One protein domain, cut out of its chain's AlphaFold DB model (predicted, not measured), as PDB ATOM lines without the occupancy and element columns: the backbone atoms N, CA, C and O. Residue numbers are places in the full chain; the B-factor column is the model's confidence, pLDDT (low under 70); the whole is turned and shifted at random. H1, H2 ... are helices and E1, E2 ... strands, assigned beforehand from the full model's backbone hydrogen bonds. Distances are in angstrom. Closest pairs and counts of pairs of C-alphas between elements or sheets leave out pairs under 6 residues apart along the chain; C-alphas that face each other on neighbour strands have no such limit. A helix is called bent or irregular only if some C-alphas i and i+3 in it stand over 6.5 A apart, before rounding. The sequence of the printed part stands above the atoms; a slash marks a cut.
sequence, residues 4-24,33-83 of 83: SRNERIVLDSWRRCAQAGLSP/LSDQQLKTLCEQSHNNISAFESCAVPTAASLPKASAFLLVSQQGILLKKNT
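This is residues 4 to 24 and 33 to 83 of the 83 residues of an uncharacterized protein of Oscillibacter sp. 1-3 (UniProt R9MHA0). A small two-stranded hairpin, E1 and E2, packs along helix H3, with helix H2 set crosswise near the beginning of H3. A second piece, helix H1, lies well away from this body, and its residues 4 to 13 and 15 to 19 stand free. The printed part has 72 residues with three named helices and two named strands, in the order H1, H2, H3, E1, E2; the sheet's order is E1 - E2, antiparallel, and the class is mostly helix. The whole is only just loose, close to extended, with a radius of gyration of the C-alphas of 16.3 A, and it spans 37 by 34 by 21 A.

Strands E1, residues 69 to 72, and E2, residues 78 to 82, form a hairpin and are antiparallel, with 167 degrees between their directions. N 69 and O 82 are within hydrogen-bond range at 2.8 A, as are N 71 and O 80 at 2.9 A. C-alphas 70 and 81 face each other at 4.8 A. Helix H3, residues 46 to 60, has 4 pairs of C-alphas within 8 A of E1, the closest those of Ala 56 and Phe 69 at 6.5 A. With E2 it has 6 such pairs, the closest those of Val 57 and Asn 82 at 6.7 A. Helix H2, residues 35 to 44, is close to but not clearly touching H3: the closest C-alphas, of Cys 42 and Ile 49, are 7.8 A apart. Their lines are about perpendicular, at 88 degrees. The closest C-alphas of H2 and E2 are those of Cys 42 and Leu 79, 6.8 A apart, while H2 and E1 are apart. Helix H1, residues 4 to 19, is apart from H2, H3, E1 and E2. In H1 and H2 every O i to N i+4 pair is within hydrogen-bond range; in H3, 9 of 11 are.

E1 measures 9.7 A from first to last C-alpha and E2 11.2 A, ending with C-alpha 82 at (14.514, 53.095, -32.180). H3 measures 20.0 A and begins with C-alpha 46 at (17.742, 59.704, -45.827); it is neither bent nor irregular, but only just, as C-alphas 55 and 58 are 6.3 A apart. H2 measures 14.2 A. H1 measures 22.4 A and begins with C-alpha 4 at (-1.613, 26.039, -44.659).

The two C-alphas farthest apart, those of Ser 4 and Gln 36, are 43.9 A apart. Residues 25 to 32 are cut out, within the link from H1 to H2, and C-alphas 24 and 33 are 22.8 A apart across the cut. Of the links printed whole, H2 to H3 and E1 to E2 are tight and H3 to E1 is short. The mean pLDDT of the printed part is 89.7, and residue 24 is under 70.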
ATOM      1  N   SER A   4      -2.551  26.748 -43.771       81.31
ATOM      2  CA  SER A   4      -1.613  26.039 -44.659       81.31
ATOM      3  C   SER A   4      -0.650  26.947 -45.435       81.31
ATOM      4  O   SER A   4       0.432  26.510 -45.821       81.31
ATOM      5  N   ARG A   5      -1.013  28.215 -45.683       89.06
ATOM      6  CA  ARG A   5      -0.163  29.154 -46.437       89.06
ATOM      7  C   ARG A   5       1.007  29.671 -45.604       89.06
ATOM      8  O   ARG A   5       2.136  29.649 -46.083       89.06
ATOM      9  N   ASN A   6       0.742  30.135 -44.384       89.19
ATOM     10  CA  ASN A   6       1.788  30.666 -43.504       89.19
ATOM     11  C   ASN A   6       2.761  29.562 -43.099       89.19
ATOM     12  O   ASN A   6       3.969  29.763 -43.147       89.19
ATOM     13  N   GLU A   7       2.234  28.377 -42.797       91.50
ATOM     14  CA  GLU A   7       3.038  27.191 -42.524       91.50
ATOM     15  C   GLU A   7       3.964  26.855 -43.699       91.50
ATOM     16  O   GLU A   7       5.168  26.705 -43.512       91.50
ATOM     17  N   ARG A   8       3.443  26.849 -44.934       93.38
ATOM     18  CA  ARG A   8       4.266  26.630 -46.131       93.38
ATOM     19  C   ARG A   8       5.371  27.677 -46.281       93.38
ATOM     20  O   ARG A   8       6.507  27.310 -46.561       93.38
ATOM     21  N   ILE A   9       5.067  28.958 -46.057       94.31
ATOM     22  CA  ILE A   9       6.058  30.047 -46.129       94.31
ATOM     23  C   ILE A   9       7.186  29.830 -45.113       94.31
ATOM     24  O   ILE A   9       8.359  29.976 -45.463       94.31
ATOM     25  N   VAL A  10       6.843  29.458 -43.877       91.75
ATOM     26  CA  VAL A  10       7.822  29.184 -42.815       91.75
ATOM     27  C   VAL A  10       8.685  27.976 -43.177       91.75
ATOM     28  O   VAL A  10       9.910  28.085 -43.162       91.75
ATOM     29  N   LEU A  11       8.071  26.861 -43.582       92.81
ATOM     30  CA  LEU A  11       8.789  25.638 -43.956       92.81
ATOM     31  C   LEU A  11       9.717  25.854 -45.158       92.81
ATOM     32  O   LEU A  11      10.857  25.387 -45.155       92.81
ATOM     33  N   ASP A  12       9.269  26.601 -46.170       95.31
ATOM     34  CA  ASP A  12      10.110  26.959 -47.312       95.31
ATOM     35  C   ASP A  12      11.274  27.873 -46.890       95.31
ATOM     36  O   ASP A  12      12.378  27.743 -47.422       95.31
ATOM     37  N   SER A  13      11.061  28.776 -45.923       92.06
ATOM     38  CA  SER A  13      12.132  29.604 -45.352       92.06
ATOM     39  C   SER A  13      13.170  28.768 -44.614       92.06
ATOM     40  O   SER A  13      14.364  28.934 -44.853       92.06
ATOM     41  N   TRP A  14      12.734  27.831 -43.773       91.06
ATOM     42  CA  TRP A  14      13.633  26.929 -43.051       91.06
ATOM     43  C   TRP A  14      14.445  26.049 -43.999       91.06
ATOM     44  O   TRP A  14      15.653  25.909 -43.813       91.06
ATOM     45  N   ARG A  15      13.819  25.530 -45.065       93.38
ATOM     46  CA  ARG A  15      14.520  24.761 -46.103       93.38
ATOM     47  C   ARG A  15      15.659  25.570 -46.729       93.38
ATOM     48  O   ARG A  15      16.767  25.052 -46.843       93.38
ATOM     49  N   ARG A  16      15.411  26.833 -47.099       93.31
ATOM     50  CA  ARG A  16      16.446  27.716 -47.670       93.31
ATOM     51  C   ARG A  16      17.580  27.986 -46.681       93.31
ATOM     52  O   ARG A  16      18.741  27.964 -47.078       93.31
ATOM     53  N   CYS A  17      17.267  28.200 -45.403       89.12
ATOM     54  CA  CYS A  17      18.287  28.396 -44.372       89.12
ATOM     55  C   CYS A  17      19.183  27.161 -44.199       89.12
ATOM     56  O   CYS A  17      20.405  27.302 -44.158       89.12
ATOM     57  N   ALA A  18      18.592  25.962 -44.172       88.06
ATOM     58  CA  ALA A  18      19.334  24.706 -44.082       88.06
ATOM     59  C   ALA A  18      20.251  24.494 -45.300       88.06
ATOM     60  O   ALA A  18      21.419  24.155 -45.139       88.06
ATOM     61  N   GLN A  19      19.753  24.767 -46.512       91.81
ATOM     62  CA  GLN A  19      20.542  24.693 -47.751       91.81
ATOM     63  C   GLN A  19      21.715  25.684 -47.769       91.81
ATOM     64  O   GLN A  19      22.776  25.365 -48.297       91.81
ATOM     65  N   ALA A  20      21.548  26.864 -47.167       87.50
ATOM     66  CA  ALA A  20      22.607  27.860 -47.012       87.50
ATOM     67  C   ALA A  20      23.585  27.549 -45.856       87.50
ATOM     68  O   ALA A  20      24.484  28.348 -45.577       87.50
ATOM     69  N   GLY A  21      23.403  26.431 -45.142       85.50
ATOM     70  CA  GLY A  21      24.228  26.062 -43.992       85.50
ATOM     71  C   GLY A  21      24.139  27.069 -42.842       85.50
ATOM     72  O   GLY A  21      25.125  27.281 -42.132       85.50
ATOM     73  N   LEU A  22      23.000  27.755 -42.691       81.31
ATOM     74  CA  LEU A  22      22.749  28.643 -41.558       81.31
ATOM     75  C   LEU A  22      22.388  27.789 -40.339       81.31
ATOM     76  O   LEU A  22      21.374  27.094 -40.342       81.31
ATOM     77  N   SER A  23      23.232  27.833 -39.307       72.00
ATOM     78  CA  SER A  23      22.943  27.181 -38.027       72.00
ATOM     79  C   SER A  23      21.870  27.971 -37.262       72.00
ATOM     80  O   SER A  23      21.926  29.203 -37.283       72.00
ATOM     81  N   PRO A  24      20.924  27.315 -36.565       68.19
ATOM     82  CA  PRO A  24      20.002  27.995 -35.652       68.19
ATOM     83  C   PRO A  24      20.730  28.693 -34.489       68.19
ATOM     84  O   PRO A  24      20.287  29.748 -34.047       68.19
ATOM     85  N   LEU A  33      29.032  46.304 -42.429       84.88
ATOM     86  CA  LEU A  33      29.411  47.207 -43.509       84.88
ATOM     87  C   LEU A  33      30.643  48.009 -43.098       84.88
ATOM     88  O   LEU A  33      30.833  48.292 -41.914       84.88
ATOM     89  N   SER A  34      31.445  48.428 -44.076       89.69
ATOM     90  CA  SER A  34      32.425  49.478 -43.812       89.69
ATOM     91  C   SER A  34      31.714  50.800 -43.509       89.69
ATOM     92  O   SER A  34      30.607  51.049 -43.999       89.69
ATOM     93  N   ASP A  35      32.365  51.687 -42.756       89.25
ATOM     94  CA  ASP A  35      31.799  52.999 -42.410       89.25
ATOM     95  C   ASP A  35      31.395  53.802 -43.651       89.25
ATOM     96  O   ASP A  35      30.366  54.478 -43.667       89.25
ATOM     97  N   GLN A  36      32.175  53.692 -44.730       93.25
ATOM     98  CA  GLN A  36      31.881  54.363 -45.990       93.25
ATOM     99  C   GLN A  36      30.624  53.798 -46.661       93.25
ATOM    100  O   GLN A  36      29.777  54.568 -47.109       93.25
ATOM    101  N   GLN A  37      30.471  52.469 -46.696       91.06
ATOM    102  CA  GLN A  37      29.266  51.828 -47.232       91.06
ATOM    103  C   GLN A  37      28.031  52.206 -46.415       91.06
ATOM    104  O   GLN A  37      26.989  52.519 -46.989       91.06
ATOM    105  N   LEU A  38      28.159  52.222 -45.087       88.12
ATOM    106  CA  LEU A  38      27.080  52.625 -44.194       88.12
ATOM    107  C   LEU A  38      26.688  54.088 -44.422       88.12
ATOM    108  O   LEU A  38      25.504  54.385 -44.557       88.12
ATOM    109  N   LYS A  39      27.666  54.996 -44.525       91.12
ATOM    110  CA  LYS A  39      27.416  56.420 -44.780       91.12
ATOM    111  C   LYS A  39      26.659  56.627 -46.091       91.12
ATOM    112  O   LYS A  39      25.610  57.265 -46.084       91.12
ATOM    113  N   THR A  40      27.143  56.042 -47.186       93.94
ATOM    114  CA  THR A  40      26.479  56.133 -48.493       93.94
ATOM    115  C   THR A  40      25.057  55.581 -48.439       93.94
ATOM    116  O   THR A  40      24.135  56.189 -48.979       93.94
ATOM    117  N   LEU A  41      24.849  54.459 -47.749       91.94
ATOM    118  CA  LEU A  41      23.529  53.854 -47.615       91.94
ATOM    119  C   LEU A  41      22.563  54.732 -46.803       91.94
ATOM    120  O   LEU A  41      21.392  54.859 -47.168       91.94
ATOM    121  N   CYS A  42      23.045  55.360 -45.730       90.50
ATOM    122  CA  CYS A  42      22.273  56.309 -44.928       90.50
ATOM    123  C   CYS A  42      21.901  57.564 -45.724       90.50
ATOM    124  O   CYS A  42      20.762  58.016 -45.637       90.50
ATOM    125  N   GLU A  43      22.821  58.098 -46.530       94.56
ATOM    126  CA  GLU A  43      22.556  59.239 -47.417       94.56
ATOM    127  C   GLU A  43      21.491  58.890 -48.468       94.56
ATOM    128  O   GLU A  43      20.513  59.618 -48.628       94.56
ATOM    129  N   GLN A  44      21.612  57.730 -49.119       95.69
ATOM    130  CA  GLN A  44      20.625  57.240 -50.090       95.69
ATOM    131  C   GLN A  44      19.250  56.982 -49.460       95.69
ATOM    132  O   GLN A  44      18.219  57.159 -50.107       95.69
ATOM    133  N   SER A  45      19.228  56.572 -48.192       95.44
ATOM    134  CA  SER A  45      18.005  56.226 -47.462       95.44
ATOM    135  C   SER A  45      17.463  57.374 -46.610       95.44
ATOM    136  O   SER A  45      16.529  57.154 -45.837       95.44
ATOM    137  N   HIS A  46      18.013  58.587 -46.734       95.38
ATOM    138  CA  HIS A  46      17.742  59.704 -45.827       95.38
ATOM    139  C   HIS A  46      16.243  59.981 -45.641       95.38
ATOM    140  O   HIS A  46      15.761  60.072 -44.513       95.38
ATOM    141  N   ASN A  47      15.485  60.026 -46.738       95.94
ATOM    142  CA  ASN A  47      14.046  60.296 -46.693       95.94
ATOM    143  C   ASN A  47      13.275  59.209 -45.929       95.94
ATOM    144  O   ASN A  47      12.379  59.518 -45.148       95.94
ATOM    145  N   ASN A  48      13.652  57.940 -46.112       94.69
ATOM    146  CA  ASN A  48      13.032  56.817 -45.408       94.69
ATOM    147  C   ASN A  48      13.381  56.832 -43.918       94.69
ATOM    148  O   ASN A  48      12.522  56.544 -43.091       94.69
ATOM    149  N   ILE A  49      14.624  57.184 -43.575       95.12
ATOM    150  CA  ILE A  49      15.067  57.324 -42.183       95.12
ATOM    151  C   ILE A  49      14.284  58.445 -41.498       95.12
ATOM    152  O   ILE A  49      13.716  58.217 -40.435       95.12
ATOM    153  N   SER A  50      14.183  59.614 -42.131       95.19
ATOM    154  CA  SER A  50      13.447  60.764 -41.595       95.19
ATOM    155  C   SER A  50      11.958  60.455 -41.387       95.19
ATOM    156  O   SER A  50      11.408  60.684 -40.308       95.19
ATOM    157  N   ALA A  51      11.306  59.836 -42.379       94.81
ATOM    158  CA  ALA A  51       9.910  59.412 -42.268       94.81
ATOM    159  C   ALA A  51       9.703  58.313 -41.212       94.81
ATOM    160  O   ALA A  51       8.689  58.284 -40.519       94.81
ATOM    161  N   PHE A  52      10.660  57.395 -41.071       94.69
ATOM    162  CA  PHE A  52      10.619  56.388 -40.020       94.69
ATOM    163  C   PHE A  52      10.735  57.031 -38.640       94.69
ATOM    164  O   PHE A  52       9.962  56.684 -37.757       94.69
ATOM    165  N   GLU A  53      11.660  57.968 -38.435       93.00
ATOM    166  CA  GLU A  53      11.850  58.626 -37.140       93.00
ATOM    167  C   GLU A  53      10.606  59.404 -36.701       93.00
ATOM    168  O   GLU A  53      10.192  59.270 -35.547       93.00
ATOM    169  N   SER A  54       9.961  60.134 -37.615       93.81
ATOM    170  CA  SER A  54       8.750  60.900 -37.296       93.81
ATOM    171  C   SER A  54       7.585  60.016 -36.825       93.81
ATOM    172  O   SER A  54       6.807  60.436 -35.970       93.81
ATOM    173  N   CYS A  55       7.497  58.777 -37.315       90.81
ATOM    174  CA  CYS A  55       6.456  57.818 -36.934       90.81
ATOM    175  C   CYS A  55       6.865  56.902 -35.767       90.81
ATOM    176  O   CYS A  55       6.054  56.570 -34.898       90.81
ATOM    177  N   ALA A  56       8.120  56.454 -35.742       89.38
ATOM    178  CA  ALA A  56       8.594  55.430 -34.819       89.38
ATOM    179  C   ALA A  56       8.897  55.994 -33.432       89.38
ATOM    180  O   ALA A  56       8.607  55.314 -32.457       89.38
ATOM    181  N   VAL A  57       9.431  57.218 -33.317       85.19
ATOM    182  CA  VAL A  57       9.731  57.850 -32.014       85.19
ATOM    183  C   VAL A  57       8.490  57.963 -31.115       85.19
ATOM    184  O   VAL A  57       8.540  57.453 -29.994       85.19
ATOM    185  N   PRO A  58       7.368  58.573 -31.554       87.25
ATOM    186  CA  PRO A  58       6.196  58.701 -30.687       87.25
ATOM    187  C   PRO A  58       5.595  57.337 -30.334       87.25
ATOM    188  O   PRO A  58       5.122  57.135 -29.218       87.25
ATOM    189  N   THR A  59       5.660  56.379 -31.261       87.38
ATOM    190  CA  THR A  59       5.145  55.027 -31.031       87.38
ATOM    191  C   THR A  59       6.028  54.250 -30.051       87.38
ATOM    192  O   THR A  59       5.506  53.619 -29.136       87.38
ATOM    193  N   ALA A  60       7.355  54.324 -30.183       85.88
ATOM    194  CA  ALA A  60       8.311  53.662 -29.292       85.88
ATOM    195  C   ALA A  60       8.139  54.119 -27.839       85.88
ATOM    196  O   ALA A  60       8.072  53.282 -26.944       85.88
ATOM    197  N   ALA A  61       7.927  55.422 -27.618       83.69
ATOM    198  CA  ALA A  61       7.683  55.985 -26.289       83.69
ATOM    199  C   ALA A  61       6.446  55.396 -25.578       83.69
ATOM    200  O   ALA A  61       6.357  55.445 -24.352       83.69
ATOM    201  N   SER A  62       5.495  54.844 -26.338       86.75
ATOM    202  CA  SER A  62       4.280  54.211 -25.812       86.75
ATOM    203  C   SER A  62       4.414  52.704 -25.556       86.75
ATOM    204  O   SER A  62       3.519  52.099 -24.964       86.75
ATOM    205  N   LEU A  63       5.510  52.082 -26.003       86.75
ATOM    206  CA  LEU A  63       5.732  50.643 -25.888       86.75
ATOM    207  C   LEU A  63       6.596  50.279 -24.670       86.75
ATOM    208  O   LEU A  63       7.335  51.108 -24.137       86.75
ATOM    209  N   PRO A  64       6.548  49.011 -24.218       88.38
ATOM    210  CA  PRO A  64       7.481  48.514 -23.214       88.38
ATOM    211  C   PRO A  64       8.935  48.679 -23.669       88.38
ATOM    212  O   PRO A  64       9.249  48.429 -24.829       88.38
ATOM    213  N   LYS A  65       9.847  48.958 -22.727       83.00
ATOM    214  CA  LYS A  65      11.296  49.129 -22.985       83.00
ATOM    215  C   LYS A  65      11.986  47.925 -23.652       83.00
ATOM    216  O   LYS A  65      13.129  48.034 -24.081       83.00
ATOM    217  N   ALA A  66      11.328  46.768 -23.688       87.69
ATOM    218  CA  ALA A  66      11.817  45.567 -24.362       87.69
ATOM    219  C   ALA A  66      11.530  45.557 -25.877       87.69
ATOM    220  O   ALA A  66      11.976  44.650 -26.578       87.69
ATOM    221  N   SER A  67      10.783  46.538 -26.382       90.12
ATOM    222  CA  SER A  67      10.426  46.662 -27.791       90.12
ATOM    223  C   SER A  67      11.401  47.571 -28.533       90.12
ATOM    224  O   SER A  67      12.002  48.473 -27.959       90.12
ATOM    225  N   ALA A  68      11.543  47.341 -29.835       89.75
ATOM    226  CA  ALA A  68      12.271  48.234 -30.721       89.75
ATOM    227  C   ALA A  68      11.604  48.266 -32.096       89.75
ATOM    228  O   ALA A  68      11.158  47.236 -32.602       89.75
ATOM    229  N   PHE A  69      11.601  49.435 -32.724       92.19
ATOM    230  CA  PHE A  69      11.312  49.570 -34.144       92.19
ATOM    231  C   PHE A  69      12.621  49.544 -34.927       92.19
ATOM    232  O   PHE A  69      13.589  50.226 -34.577       92.19
ATOM    233  N   LEU A  70      12.642  48.763 -36.003       93.19
ATOM    234  CA  LEU A  70      13.799  48.611 -36.876       93.19
ATOM    235  C   LEU A  70      13.421  49.061 -38.284       93.19
ATOM    236  O   LEU A  70      12.461  48.553 -38.861       93.19
ATOM    237  N   LEU A  71      14.206  49.978 -38.845       94.12
ATOM    238  CA  LEU A  71      14.187  50.265 -40.273       94.12
ATOM    239  C   LEU A  71      15.283  49.441 -40.938       94.12
ATOM    240  O   LEU A  71      16.462  49.583 -40.606       94.12
ATOM    241  N   VAL A  72      14.890  48.595 -41.885       93.12
ATOM    242  CA  VAL A  72      15.784  47.666 -42.577       93.12
ATOM    243  C   VAL A  72      15.689  47.905 -44.082       93.12
ATOM    244  O   VAL A  72      14.597  48.130 -44.606       93.12
ATOM    245  N   SER A  73      16.824  47.877 -44.783       90.56
ATOM    246  CA  SER A  73      16.853  47.962 -46.244       90.56
ATOM    247  C   SER A  73      16.269  46.701 -46.893       90.56
ATOM    248  O   SER A  73      16.107  45.659 -46.255       90.56
ATOM    249  N   GLN A  74      16.023  46.758 -48.202       87.50
ATOM    250  CA  GLN A  74      15.555  45.603 -48.974       87.50
ATOM    251  C   GLN A  74      16.507  44.393 -48.895       87.50
ATOM    252  O   GLN A  74      16.068  43.254 -49.030       87.50
ATOM    253  N   GLN A  75      17.800  44.625 -48.657       86.94
ATOM    254  CA  GLN A  75      18.816  43.576 -48.535       86.94
ATOM    255  C   GLN A  75      18.958  43.041 -47.100       86.94
ATOM    256  O   GLN A  75      19.829  42.215 -46.846       86.94
ATOM    257  N   GLY A  76      18.131  43.497 -46.155       87.69
ATOM    258  CA  GLY A  76      18.214  43.069 -44.759       87.69
ATOM    259  C   GLY A  76      19.228  43.850 -43.914       87.69
ATOM    260  O   GLY A  76      19.557  43.410 -42.816       87.69
ATOM    261  N   ILE A  77      19.726  44.999 -44.391       89.19
ATOM    262  CA  ILE A  77      20.680  45.835 -43.644       89.19
ATOM    263  C   ILE A  77      19.920  46.722 -42.661       89.19
ATOM    264  O   ILE A  77      19.013  47.451 -43.059       89.19
ATOM    265  N   LEU A  78      20.311  46.707 -41.387       90.50
ATOM    266  CA  LEU A  78      19.746  47.602 -40.381       90.50
ATOM    267  C   LEU A  78      20.206  49.049 -40.627       90.50
ATOM    268  O   LEU A  78      21.393  49.344 -40.524       90.50
ATOM    269  N   LEU A  79      19.261  49.945 -40.916       91.06
ATOM    270  CA  LEU A  79      19.513  51.369 -41.178       91.06
ATOM    271  C   LEU A  79      19.315  52.230 -39.927       91.06
ATOM    272  O   LEU A  79      20.083  53.151 -39.665       91.06
ATOM    273  N   LYS A  80      18.268  51.938 -39.148       91.00
ATOM    274  CA  LYS A  80      17.945  52.661 -37.912       91.00
ATOM    275  C   LYS A  80      17.282  51.727 -36.908       91.00
ATOM    276  O   LYS A  80      16.448  50.900 -37.273       91.00
ATOM    277  N   LYS A  81      17.624  51.905 -35.635       90.31
ATOM    278  CA  LYS A  81      16.957  51.283 -34.490       90.31
ATOM    279  C   LYS A  81      16.409  52.381 -33.583       90.31
ATOM    280  O   LYS A  81      17.125  53.336 -33.292       90.31
ATOM    281  N   ASN A  82      15.166  52.223 -33.148       85.44
ATOM    282  CA  ASN A  82      14.514  53.095 -32.180       85.44
ATOM    283  C   ASN A  82      13.929  52.242 -31.048       85.44
ATOM    284  O   ASN A  82      13.302  51.221 -31.333       85.44
ATOM    285  N   THR A  83      14.188  52.619 -29.800       77.88
ATOM    286  CA  THR A  83      13.842  51.870 -28.578       77.88
ATOM    287  C   THR A  83      13.098  52.758 -27.613       77.88
ATOM    288  O   THR A  83      13.580  53.900 -27.444       77.88
TER     289      THR A  83